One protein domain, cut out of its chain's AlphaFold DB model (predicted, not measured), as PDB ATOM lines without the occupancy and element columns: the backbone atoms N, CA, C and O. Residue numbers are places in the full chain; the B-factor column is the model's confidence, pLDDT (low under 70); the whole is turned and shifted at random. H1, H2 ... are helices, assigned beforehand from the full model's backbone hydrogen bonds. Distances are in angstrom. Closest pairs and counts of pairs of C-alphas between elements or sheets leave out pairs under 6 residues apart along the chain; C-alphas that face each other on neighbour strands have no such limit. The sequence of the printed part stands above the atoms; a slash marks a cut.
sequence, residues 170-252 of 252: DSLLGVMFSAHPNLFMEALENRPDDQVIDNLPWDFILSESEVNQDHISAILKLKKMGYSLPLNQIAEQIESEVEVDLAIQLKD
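This is residues 170 to 252 of the 252 residues of an uncharacterized protein of Vibrio jasicida (UniProt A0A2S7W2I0). Two helical hairpins, H1 with H2 and H6 with H7, make the two ends of a compact body, and H4 and H5 bridge them: H2, H5 and H7 form one row running the same way, and H4 joins H1 to H6 opposite it. The short H3 lies off to one side and touches no helix. The printed part has 83 residues with seven named helices, H1 to H7 in order, and no named strand; its class is all helix. The whole is compact, with a radius of gyration of the C-alphas of 11.5 A and spans of 32 by 23 by 19 A.

H1 is residues 172 to 179, beginning at C-alpha 172 (126.057, 223.355, 180.438). H2, residues 181 to 190, is 15.1 A long; H3 is residues 194 to 198 and H4 residues 202 to 208. H5, residues 213 to 225, is the longest, 18.2 A. H6, residues 231 to 240, measures 14.2 A; H7, residues 244 to 251, ends at C-alpha 251 (136.187, 209.555, 159.905).

H1 and H2 form a hairpin, closest at C-alphas 176 and 184, 5.0 A. H1 touches H4 at a steep tilt of 47 degrees, C-alphas 178 and 205 being closest at 5.8 A. H5 touches H2, closest C-alphas 215 and 181, 5.5 A, and H7, closest 216 and 246, 6.9 A. H4 touches H6, closest C-alphas 203 and 237, 6.4 A. H6 and H7 form a hairpin, closest C-alphas 235 and 247, 4.6 A. In H1, H3, H4, H5 and H6 every O i to N i+4 pair is within hydrogen-bond range; H2 has 4 of 6, and H7 1 of 4 beside 4 of 5 O i to N i+3 pairs.

The C-alphas farthest apart, of Asn 190 and Val 242, are 32.7 A apart. The printed part has no cut, and its links are tight. Mean pLDDT of the printed part is 92.4; residue 252 is under 70.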
ATOM      1  N   ASP A 170     121.887 224.061 174.426       96.81
ATOM      2  CA  ASP A 170     121.052 223.033 175.070       96.81
ATOM      3  C   ASP A 170     121.326 222.779 176.562       96.81
ATOM      4  O   ASP A 170     120.392 222.666 177.359       96.81
ATOM      5  N   SER A 171     122.592 222.701 176.971       96.69
ATOM      6  CA  SER A 171     123.004 222.379 178.338       96.69
ATOM      7  C   SER A 171     124.369 222.975 178.688       96.69
ATOM      8  O   SER A 171     125.133 223.402 177.818       96.69
ATOM      9  N   LEU A 172     124.726 222.942 179.979       97.19
ATOM     10  CA  LEU A 172     126.057 223.355 180.438       97.19
ATOM     11  C   LEU A 172     127.170 222.528 179.780       97.19
ATOM     12  O   LEU A 172     128.251 223.055 179.535       97.19
ATOM     13  N   LEU A 173     126.904 221.260 179.450       97.62
ATOM     14  CA  LEU A 173     127.841 220.424 178.704       97.62
ATOM     15  C   LEU A 173     128.123 220.985 177.305       97.62
ATOM     16  O   LEU A 173     129.276 220.978 176.884       97.62
ATOM     17  N   GLY A 174     127.116 221.519 176.611       97.69
ATOM     18  CA  GLY A 174     127.312 222.162 175.310       97.69
ATOM     19  C   GLY A 174     128.217 223.392 175.399       97.69
ATOM     20  O   GLY A 174     129.164 223.525 174.624       97.69
ATOM     21  N   VAL A 175     128.000 224.235 176.414       97.50
ATOM     22  CA  VAL A 175     128.847 225.413 176.678       97.50
ATOM     23  C   VAL A 175     130.269 224.996 177.058       97.50
ATOM     24  O   VAL A 175     131.238 225.556 176.557       97.50
ATOM     25  N   MET A 176     130.419 223.980 177.914       97.50
ATOM     26  CA  MET A 176     131.731 223.444 178.285       97.50
ATOM     27  C   MET A 176     132.475 222.880 177.081       97.50
ATOM     28  O   MET A 176     133.677 223.095 176.980       97.50
ATOM     29  N   PHE A 177     131.797 222.159 176.186       97.56
ATOM     30  CA  PHE A 177     132.435 221.646 174.980       97.56
ATOM     31  C   PHE A 177     132.960 222.795 174.121       97.56
ATOM     32  O   PHE A 177     134.116 222.736 173.725       97.56
ATOM     33  N   SER A 178     132.143 223.831 173.898       95.94
ATOM     34  CA  SER A 178     132.527 224.977 173.071       95.94
ATOM     35  C   SER A 178     133.670 225.793 173.675       95.94
ATOM     36  O   SER A 178     134.709 226.019 173.057       95.94
ATOM     37  N   ALA A 179     133.507 226.215 174.929       94.50
ATOM     38  CA  ALA A 179     134.418 227.169 175.546       94.50
ATOM     39  C   ALA A 179     135.644 226.509 176.189       94.50
ATOM     40  O   ALA A 179     136.685 227.158 176.332       94.50
ATOM     41  N   HIS A 180     135.526 225.259 176.656       93.62
ATOM     42  CA  HIS A 180     136.567 224.599 177.446       93.62
ATOM     43  C   HIS A 180     136.506 223.053 177.386       93.62
ATOM     44  O   HIS A 180     136.201 222.401 178.395       93.62
ATOM     45  N   PRO A 181     136.911 222.419 176.269       95.19
ATOM     46  CA  PRO A 181     136.784 220.969 176.071       95.19
ATOM     47  C   PRO A 181     137.412 220.107 177.175       95.19
ATOM     48  O   PRO A 181     136.937 219.012 177.466       95.19
ATOM     49  N   ASN A 182     138.466 220.593 177.838       94.44
ATOM     50  CA  ASN A 182     139.062 219.896 178.982       94.44
ATOM     51  C   ASN A 182     138.103 219.787 180.186       94.44
ATOM     52  O   ASN A 182     137.979 218.703 180.751       94.44
ATOM     53  N   LEU A 183     137.364 220.854 180.525       94.31
ATOM     54  CA  LEU A 183     136.335 220.805 181.572       94.31
ATOM     55  C   LEU A 183     135.159 219.926 181.154       94.31
ATOM     56  O   LEU A 183     134.645 219.169 181.972       94.31
ATOM     57  N   PHE A 184     134.773 219.961 179.874       97.00
ATOM     58  CA  PHE A 184     133.794 219.017 179.338       97.00
ATOM     59  C   PHE A 184     134.246 217.569 179.560       97.00
ATOM     60  O   PHE A 184     133.500 216.756 180.100       97.00
ATOM     61  N   MET A 185     135.496 217.244 179.217       96.56
ATOM     62  CA  MET A 185     136.050 215.908 179.430       96.56
ATOM     63  C   MET A 185     136.080 215.502 180.907       96.56
ATOM     64  O   MET A 185     135.867 214.321 181.188       96.56
ATOM     65  N   GLU A 186     136.343 216.421 181.835       94.69
ATOM     66  CA  GLU A 186     136.236 216.166 183.278       94.69
ATOM     67  C   GLU A 186     134.782 215.911 183.697       94.69
ATOM     68  O   GLU A 186     134.507 214.955 184.423       94.69
ATOM     69  N   ALA A 187     133.834 216.697 183.181       95.00
ATOM     70  CA  ALA A 187     132.411 216.530 183.460       95.00
ATOM     71  C   ALA A 187     131.886 215.152 183.018       95.00
ATOM     72  O   ALA A 187     131.071 214.560 183.732       95.00
ATOM     73  N   LEU A 188     132.413 214.586 181.922       95.44
ATOM     74  CA  LEU A 188     132.064 213.237 181.450       95.44
ATOM     75  C   LEU A 188     132.350 212.124 182.470       95.44
ATOM     76  O   LEU A 188     131.733 211.062 182.388       95.44
ATOM     77  N   GLU A 189     133.228 212.331 183.457       93.56
ATOM     78  CA  GLU A 189     133.450 211.339 184.522       93.56
ATOM     79  C   GLU A 189     132.184 211.086 185.364       93.56
ATOM     80  O   GLU A 189     132.032 210.009 185.944       93.56
ATOM     81  N   ASN A 190     131.228 212.025 185.359       93.19
ATOM     82  CA  ASN A 190     129.911 211.862 185.982       93.19
ATOM     83  C   ASN A 190     128.952 210.974 185.173       93.19
ATOM     84  O   ASN A 190     127.862 210.687 185.656       93.19
ATOM     85  N   ARG A 191     129.358 210.512 183.980       94.69
ATOM     86  CA  ARG A 191     128.557 209.684 183.064       94.69
ATOM     87  C   ARG A 191     127.178 210.289 182.781       94.69
ATOM     88  O   ARG A 191     126.179 209.703 183.197       94.69
ATOM     89  N   PRO A 192     127.123 211.441 182.090       95.50
ATOM     90  CA  PRO A 192     125.854 212.019 181.670       95.50
ATOM     91  C   PRO A 192     125.016 211.020 180.860       95.50
ATOM     92  O   PRO A 192     125.553 210.117 180.214       95.50
ATOM     93  N   ASP A 193     123.701 211.169 180.905       96.25
ATOM     94  CA  ASP A 193     122.776 210.242 180.259       96.25
ATOM     95  C   ASP A 193     122.883 210.346 178.729       96.25
ATOM     96  O   ASP A 193     123.126 211.423 178.183       96.25
ATOM     97  N   ASP A 194     122.626 209.247 178.011       96.00
ATOM     98  CA  ASP A 194     122.667 209.230 176.537       96.00
ATOM     99  C   ASP A 194     121.809 210.350 175.934       96.00
ATOM    100  O   ASP A 194     122.218 211.019 174.991       96.00
ATOM    101  N   GLN A 195     120.657 210.632 176.552       95.06
ATOM    102  CA  GLN A 195     119.736 211.665 176.096       95.06
ATOM    103  C   GLN A 195     120.360 213.069 176.069       95.06
ATOM    104  O   GLN A 195     120.032 213.828 175.161       95.06
ATOM    105  N   VAL A 196     121.206 213.461 177.029       94.50
ATOM    106  CA  VAL A 196     121.797 214.814 176.994       94.50
ATOM    107  C   VAL A 196     122.886 214.909 175.927       94.50
ATOM    108  O   VAL A 196     122.987 215.926 175.253       94.50
ATOM    109  N   ILE A 197     123.639 213.827 175.696       96.69
ATOM    110  CA  ILE A 197     124.668 213.774 174.650       96.69
ATOM    111  C   ILE A 197     124.046 213.734 173.249       96.69
ATOM    112  O   ILE A 197     124.494 214.460 172.362       96.69
ATOM    113  N   ASP A 198     122.989 212.942 173.055       94.75
ATOM    114  CA  ASP A 198     122.260 212.834 171.786       94.75
ATOM    115  C   ASP A 198     121.602 214.164 171.378       94.75
ATOM    116  O   ASP A 198     121.432 214.432 170.189       94.75
ATOM    117  N   ASN A 199     121.226 214.992 172.359       94.38
ATOM    118  CA  ASN A 199     120.595 216.294 172.133       94.38
ATOM    119  C   ASN A 199     121.594 217.447 171.980       94.38
ATOM    120  O   ASN A 199     121.146 218.569 171.741       94.38
ATOM    121  N   LEU A 200     122.908 217.204 172.092       96.69
ATOM    122  CA  LEU A 200     123.891 218.262 171.875       96.69
ATOM    123  C   LEU A 200     123.717 218.854 170.464       96.69
ATOM    124  O   LEU A 200     123.772 218.112 169.476       96.69
ATOM    125  N   PRO A 201     123.519 220.179 170.344       96.56
ATOM    126  CA  PRO A 201     123.328 220.845 169.063       96.56
ATOM    127  C   PRO A 201     124.677 221.017 168.357       96.56
ATOM    128  O   PRO A 201     125.228 222.111 168.296       96.56
ATOM    129  N   TRP A 202     125.221 219.908 167.843       95.62
ATOM    130  CA  TRP A 202     126.569 219.822 167.271       95.62
ATOM    131  C   TRP A 202     126.863 220.911 166.244       95.62
ATOM    132  O   TRP A 202     127.919 221.527 166.332       95.62
ATOM    133  N   ASP A 203     125.935 221.183 165.324       93.88
ATOM    134  CA  ASP A 203     126.132 222.201 164.287       93.88
ATOM    135  C   ASP A 203     126.379 223.586 164.900       93.88
ATOM    136  O   ASP A 203     127.356 224.243 164.555       93.88
ATOM    137  N   PHE A 204     125.533 223.989 165.853       94.81
ATOM    138  CA  PHE A 204     125.630 225.282 166.533       94.81
ATOM    139  C   PHE A 204     126.871 225.361 167.424       94.81
ATOM    140  O   PHE A 204     127.645 226.310 167.358       94.81
ATOM    141  N   ILE A 205     127.100 224.336 168.247       95.44
ATOM    142  CA  ILE A 205     128.230 224.318 169.173       95.44
ATOM    143  C   ILE A 205     129.545 224.413 168.399       95.44
ATOM    144  O   ILE A 205     130.408 225.196 168.779       95.44
ATOM    145  N   LEU A 206     129.701 223.654 167.311       94.06
ATOM    146  CA  LEU A 206     130.920 223.667 166.504       94.06
ATOM    147  C   LEU A 206     131.119 224.998 165.770       94.06
ATOM    148  O   LEU A 206     132.266 225.419 165.656       94.06
ATOM    149  N   SER A 207     130.051 225.669 165.318       91.62
ATOM    150  CA  SER A 207     130.165 226.993 164.684       91.62
ATOM    151  C   SER A 207     130.537 228.104 165.668       91.62
ATOM    152  O   SER A 207     131.212 229.056 165.289       91.62
ATOM    153  N   GLU A 208     130.129 227.983 166.932       90.62
ATOM    154  CA  GLU A 208     130.494 228.934 167.993       90.62
ATOM    155  C   GLU A 208     131.868 228.632 168.626       90.62
ATOM    156  O   GLU A 208     132.369 229.411 169.438       90.62
ATOM    157  N   SER A 209     132.495 227.505 168.271       89.44
ATOM    158  CA  SER A 209     133.763 227.055 168.855       89.44
ATOM    159  C   SER A 209     134.967 227.402 167.980       89.44
ATOM    160  O   SER A 209     134.980 227.150 166.778       89.44
ATOM    161  N   GLU A 210     136.074 227.812 168.604       90.06
ATOM    162  CA  GLU A 210     137.401 227.722 167.978       90.06
ATOM    163  C   GLU A 210     137.898 226.261 168.053       90.06
ATOM    164  O   GLU A 210     138.662 225.877 168.951       90.06
ATOM    165  N   VAL A 211     137.407 225.419 167.132       92.38
ATOM    166  CA  VAL A 211     137.663 223.968 167.121       92.38
ATOM    167  C   VAL A 211     139.164 223.666 167.063       92.38
ATOM    168  O   VAL A 211     139.917 224.214 166.265       92.38
ATOM    169  N   ASN A 212     139.611 222.753 167.925       92.25
ATOM    170  CA  ASN A 212     141.015 222.367 168.060       92.25
ATOM    171  C   ASN A 212     141.158 220.894 168.502       92.25
ATOM    172  O   ASN A 212     140.175 220.162 168.625       92.25
ATOM    173  N   GLN A 213     142.388 220.447 168.775       94.38
ATOM    174  CA  GLN A 213     142.669 219.059 169.175       94.38
ATOM    175  C   GLN A 213     141.975 218.611 170.471       94.38
ATOM    176  O   GLN A 213     141.656 217.426 170.610       94.38
ATOM    177  N   ASP A 214     141.706 219.520 171.410       95.50
ATOM    178  CA  ASP A 214     141.015 219.168 172.653       95.50
ATOM    179  C   ASP A 214     139.538 218.836 172.371       95.50
ATOM    180  O   ASP A 214     138.990 217.908 172.969       95.50
ATOM    181  N   HIS A 215     138.916 219.499 171.387       96.31
ATOM    182  CA  HIS A 215     137.562 219.173 170.920       96.31
ATOM    183  C   HIS A 215     137.512 217.792 170.254       96.31
ATOM    184  O   HIS A 215     136.637 216.980 170.561       96.31
ATOM    185  N   ILE A 216     138.485 217.478 169.391       95.69
ATOM    186  CA  ILE A 216     138.596 216.146 168.771       95.69
ATOM    187  C   ILE A 216     138.786 215.073 169.843       95.69
ATOM    188  O   ILE A 216     138.115 214.038 169.823       95.69
ATOM    189  N   SER A 217     139.634 215.343 170.834       96.38
ATOM    190  CA  SER A 217     139.850 214.448 171.972       96.38
ATOM    191  C   SER A 217     138.565 214.216 172.775       96.38
ATOM    192  O   SER A 217     138.276 213.074 173.142       96.38
ATOM    193  N   ALA A 218     137.756 215.258 172.989       97.50
ATOM    194  CA  ALA A 218     136.458 215.156 173.648       97.50
ATOM    195  C   ALA A 218     135.458 214.295 172.852       97.50
ATOM    196  O   ALA A 218     134.839 213.393 173.425       97.50
ATOM    197  N   ILE A 219     135.351 214.489 171.532       97.00
ATOM    198  CA  ILE A 219     134.484 213.681 170.651       97.00
ATOM    199  C   ILE A 219     134.916 212.207 170.661       97.00
ATOM    200  O   ILE A 219     134.097 211.300 170.830       97.00
ATOM    201  N   LEU A 220     136.220 211.938 170.536       95.38
ATOM    202  CA  LEU A 220     136.754 210.575 170.584       95.38
ATOM    203  C   LEU A 220     136.552 209.927 171.961       95.38
ATOM    204  O   LEU A 220     136.300 208.718 172.040       95.38
ATOM    205  N   LYS A 221     136.617 210.707 173.048       96.81
ATOM    206  CA  LYS A 221     136.296 210.232 174.399       96.81
ATOM    207  C   LYS A 221     134.831 209.807 174.493       96.81
ATOM    208  O   LYS A 221     134.583 208.695 174.954       96.81
ATOM    209  N   LEU A 222     133.888 210.609 173.992       97.44
ATOM    210  CA  LEU A 222     132.468 210.238 173.927       97.44
ATOM    211  C   LEU A 222     132.255 208.930 173.139       97.44
ATOM    212  O   LEU A 222     131.640 207.995 173.656       97.44
ATOM    213  N   LYS A 223     132.855 208.809 171.941       95.62
ATOM    214  CA  LYS A 223     132.817 207.583 171.111       95.62
ATOM    215  C   LYS A 223     133.326 206.368 171.896       95.62
ATOM    216  O   LYS A 223     132.701 205.311 171.895       95.62
ATOM    217  N   LYS A 224     134.449 206.516 172.608       95.94
ATOM    218  CA  LYS A 224     135.052 205.452 173.431       95.94
ATOM    219  C   LYS A 224     134.198 205.076 174.644       95.94
ATOM    220  O   LYS A 224     134.232 203.923 175.070       95.94
ATOM    221  N   MET A 225     133.466 206.032 175.209       96.56
ATOM    222  CA  MET A 225     132.534 205.802 176.315       96.56
ATOM    223  C   MET A 225     131.244 205.097 175.874       96.56
ATOM    224  O   MET A 225     130.538 204.569 176.728       96.56
ATOM    225  N   GLY A 226     130.989 205.007 174.565       96.19
ATOM    226  CA  GLY A 226     129.867 204.268 173.988       96.19
ATOM    227  C   GLY A 226     128.661 205.130 173.618       96.19
ATOM    228  O   GLY A 226     127.635 204.560 173.256       96.19
ATOM    229  N   TYR A 227     128.778 206.460 173.672       97.00
ATOM    230  CA  TYR A 227     127.709 207.357 173.233       97.00
ATOM    231  C   TYR A 227     127.492 207.265 171.720       97.00
ATOM    232  O   TYR A 227     128.442 207.110 170.943       97.00
ATOM    233  N   SER A 228     126.233 207.386 171.302       93.50
ATOM    234  CA  SER A 228     125.864 207.480 169.894       93.50
ATOM    235  C   SER A 228     126.151 208.894 169.397       93.50
ATOM    236  O   SER A 228     125.565 209.854 169.876       93.50
ATOM    237  N   LEU A 229     127.063 209.039 168.436       94.94
ATOM    238  CA  LEU A 229     127.447 210.347 167.905       94.94
ATOM    239  C   LEU A 229     127.185 210.415 166.403       94.94
ATOM    240  O   LEU A 229     127.531 209.468 165.684       94.94
ATOM    241  N   PRO A 230     126.667 211.542 165.888       94.94
ATOM    242  CA  PRO A 230     126.541 211.765 164.457       94.94
ATOM    243  C   PRO A 230     127.907 212.149 163.854       94.94
ATOM    244  O   PRO A 230     128.093 213.249 163.349       94.94
ATOM    245  N   LEU A 231     128.889 211.239 163.902       93.56
ATOM    246  CA  LEU A 231     130.289 211.523 163.533       93.56
ATOM    247  C   LEU A 231     130.451 212.099 162.121       93.56
ATOM    248  O   LEU A 231     131.299 212.959 161.917       93.56
ATOM    249  N   ASN A 232     129.634 211.654 161.164       91.62
ATOM    250  CA  ASN A 232     129.672 212.192 159.803       91.62
ATOM    251  C   ASN A 232     129.261 213.669 159.774       91.62
ATOM    252  O   ASN A 232     129.961 214.466 159.164       91.62
ATOM    253  N   GLN A 233     128.180 214.028 160.475       91.94
ATOM    254  CA  GLN A 233     127.706 215.412 160.588       91.94
ATOM    255  C   GLN A 233     128.747 216.288 161.290       91.94
ATOM    256  O   GLN A 233     129.117 217.335 160.775       91.94
ATOM    257  N   ILE A 234     129.278 215.819 162.424       94.06
ATOM    258  CA  ILE A 234     130.324 216.523 163.179       94.06
ATOM    259  C   ILE A 234     131.549 216.772 162.290       94.06
ATOM    260  O   ILE A 234     132.074 217.881 162.250       94.06
ATOM    261  N   ALA A 235     132.007 215.756 161.556       91.38
ATOM    262  CA  ALA A 235     133.177 215.887 160.697       91.38
ATOM    263  C   ALA A 235     132.924 216.816 159.496       91.38
ATOM    264  O   ALA A 235     133.811 217.585 159.142       91.38
ATOM    265  N   GLU A 236     131.734 216.779 158.889       90.81
ATOM    266  CA  GLU A 236     131.342 217.707 157.817       90.81
ATOM    267  C   GLU A 236     131.321 219.164 158.304       90.81
ATOM    268  O   GLU A 236     131.834 220.044 157.609       90.81
ATOM    269  N   GLN A 237     130.810 219.416 159.514       91.31
ATOM    270  CA  GLN A 237     130.813 220.753 160.106       91.31
ATOM    271  C   GLN A 237     132.247 221.250 160.347       91.31
ATOM    272  O   GLN A 237     132.588 222.351 159.924       91.31
ATOM    273  N   ILE A 238     133.126 220.421 160.919       89.88
ATOM    274  CA  ILE A 238     134.541 220.781 161.144       89.88
ATOM    275  C   ILE A 238     135.281 221.047 159.817       89.88
ATOM    276  O   ILE A 238     136.092 221.968 159.737       89.88
ATOM    277  N   GLU A 239     134.990 220.292 158.749       86.25
ATOM    278  CA  GLU A 239     135.552 220.563 157.412       86.25
ATOM    279  C   GLU A 239     135.112 221.917 156.858       86.25
ATOM    280  O   GLU A 239     135.909 222.601 156.210       86.25
ATOM    281  N   SER A 240     133.857 222.307 157.099       81.56
ATOM    282  CA  SER A 240     133.335 223.596 156.637       81.56
ATOM    283  C   SER A 240     133.993 224.796 157.329       81.56
ATOM    284  O   SER A 240     134.164 225.831 156.686       81.56
ATOM    285  N   GLU A 241     134.483 224.614 158.559       74.62
ATOM    286  CA  GLU A 241     135.256 225.605 159.323       74.62
ATOM    287  C   GLU A 241     136.759 225.626 158.954       74.62
ATOM    288  O   GLU A 241     137.573 226.255 159.624       74.62
ATOM    289  N   VAL A 242     137.149 224.988 157.838       71.00
ATOM    290  CA  VAL A 242     138.524 224.944 157.281       71.00
ATOM    291  C   VAL A 242     139.507 224.064 158.082       71.00
ATOM    292  O   VAL A 242     140.698 224.026 157.782       71.00
ATOM    293  N   GLU A 243     139.024 223.235 159.010       74.06
ATOM    294  CA  GLU A 243     139.843 222.327 159.835       74.06
ATOM    295  C   GLU A 243     139.842 220.876 159.300       74.06
ATOM    296  O   GLU A 243     139.565 219.901 160.005       74.06
ATOM    297  N   VAL A 244     140.165 220.710 158.010       76.88
ATOM    298  CA  VAL A 244     140.099 219.414 157.294       76.88
ATOM    299  C   VAL A 244     140.943 218.322 157.970       76.88
ATOM    300  O   VAL A 244     140.509 217.173 158.071       76.88
ATOM    301  N   ASP A 245     142.124 218.675 158.483       84.12
ATOM    302  CA  ASP A 245     143.020 217.729 159.164       84.12
ATOM    303  C   ASP A 245     142.429 217.200 160.482       84.12
ATOM    304  O   ASP A 245     142.711 216.067 160.876       84.12
ATOM    305  N   LEU A 246     141.607 217.998 161.172       85.50
ATOM    306  CA  LEU A 246     140.912 217.576 162.389       85.50
ATOM    307  C   LEU A 246     139.739 216.652 162.059       85.50
ATOM    308  O   LEU A 246     139.565 215.616 162.700       85.50
ATOM    309  N   ALA A 247     138.970 216.991 161.025       85.44
ATOM    310  CA  ALA A 247     137.807 216.213 160.620       85.44
ATOM    311  C   ALA A 247     138.155 214.797 160.139       85.44
ATOM    312  O   ALA A 247     137.418 213.850 160.427       85.44
ATOM    313  N   ILE A 248     139.293 214.623 159.454       87.12
ATOM    314  CA  ILE A 248     139.770 213.303 159.008       87.12
ATOM    315  C   ILE A 248     139.911 212.338 160.194       87.12
ATOM    316  O   ILE A 248     139.523 211.177 160.087       87.12
ATOM    317  N   GLN A 249     140.360 212.825 161.356       86.88
ATOM    318  CA  GLN A 249     140.568 211.993 162.550       86.88
ATOM    319  C   GLN A 249     139.274 211.397 163.120       86.88
ATOM    320  O   GLN A 249     139.327 210.437 163.887       86.88
ATOM    321  N   LEU A 250     138.113 211.961 162.775       86.31
ATOM    322  CA  LEU A 250     136.808 211.456 163.208       86.31
ATOM    323  C   LEU A 250     136.215 210.422 162.244       86.31
ATOM    324  O   LEU A 250     135.350 209.640 162.649       86.31
ATOM    325  N   LYS A 251     136.665 210.435 160.982       79.56
ATOM    326  CA  LYS A 251     136.187 209.555 159.905       79.56
ATOM    327  C   LYS A 251     136.889 208.186 159.898       79.56
ATOM    328  O   LYS A 251     136.355 207.258 159.287       79.56
ATOM    329  N   ASP A 252     138.016 208.061 160.603       63.91
ATOM    330  CA  ASP A 252     138.764 206.812 160.838       63.91
ATOM    331  C   ASP A 252     138.241 205.999 162.057       63.91
ATOM    332  O   ASP A 252     138.329 204.748 162.006       63.91
TER     333      ASP A 252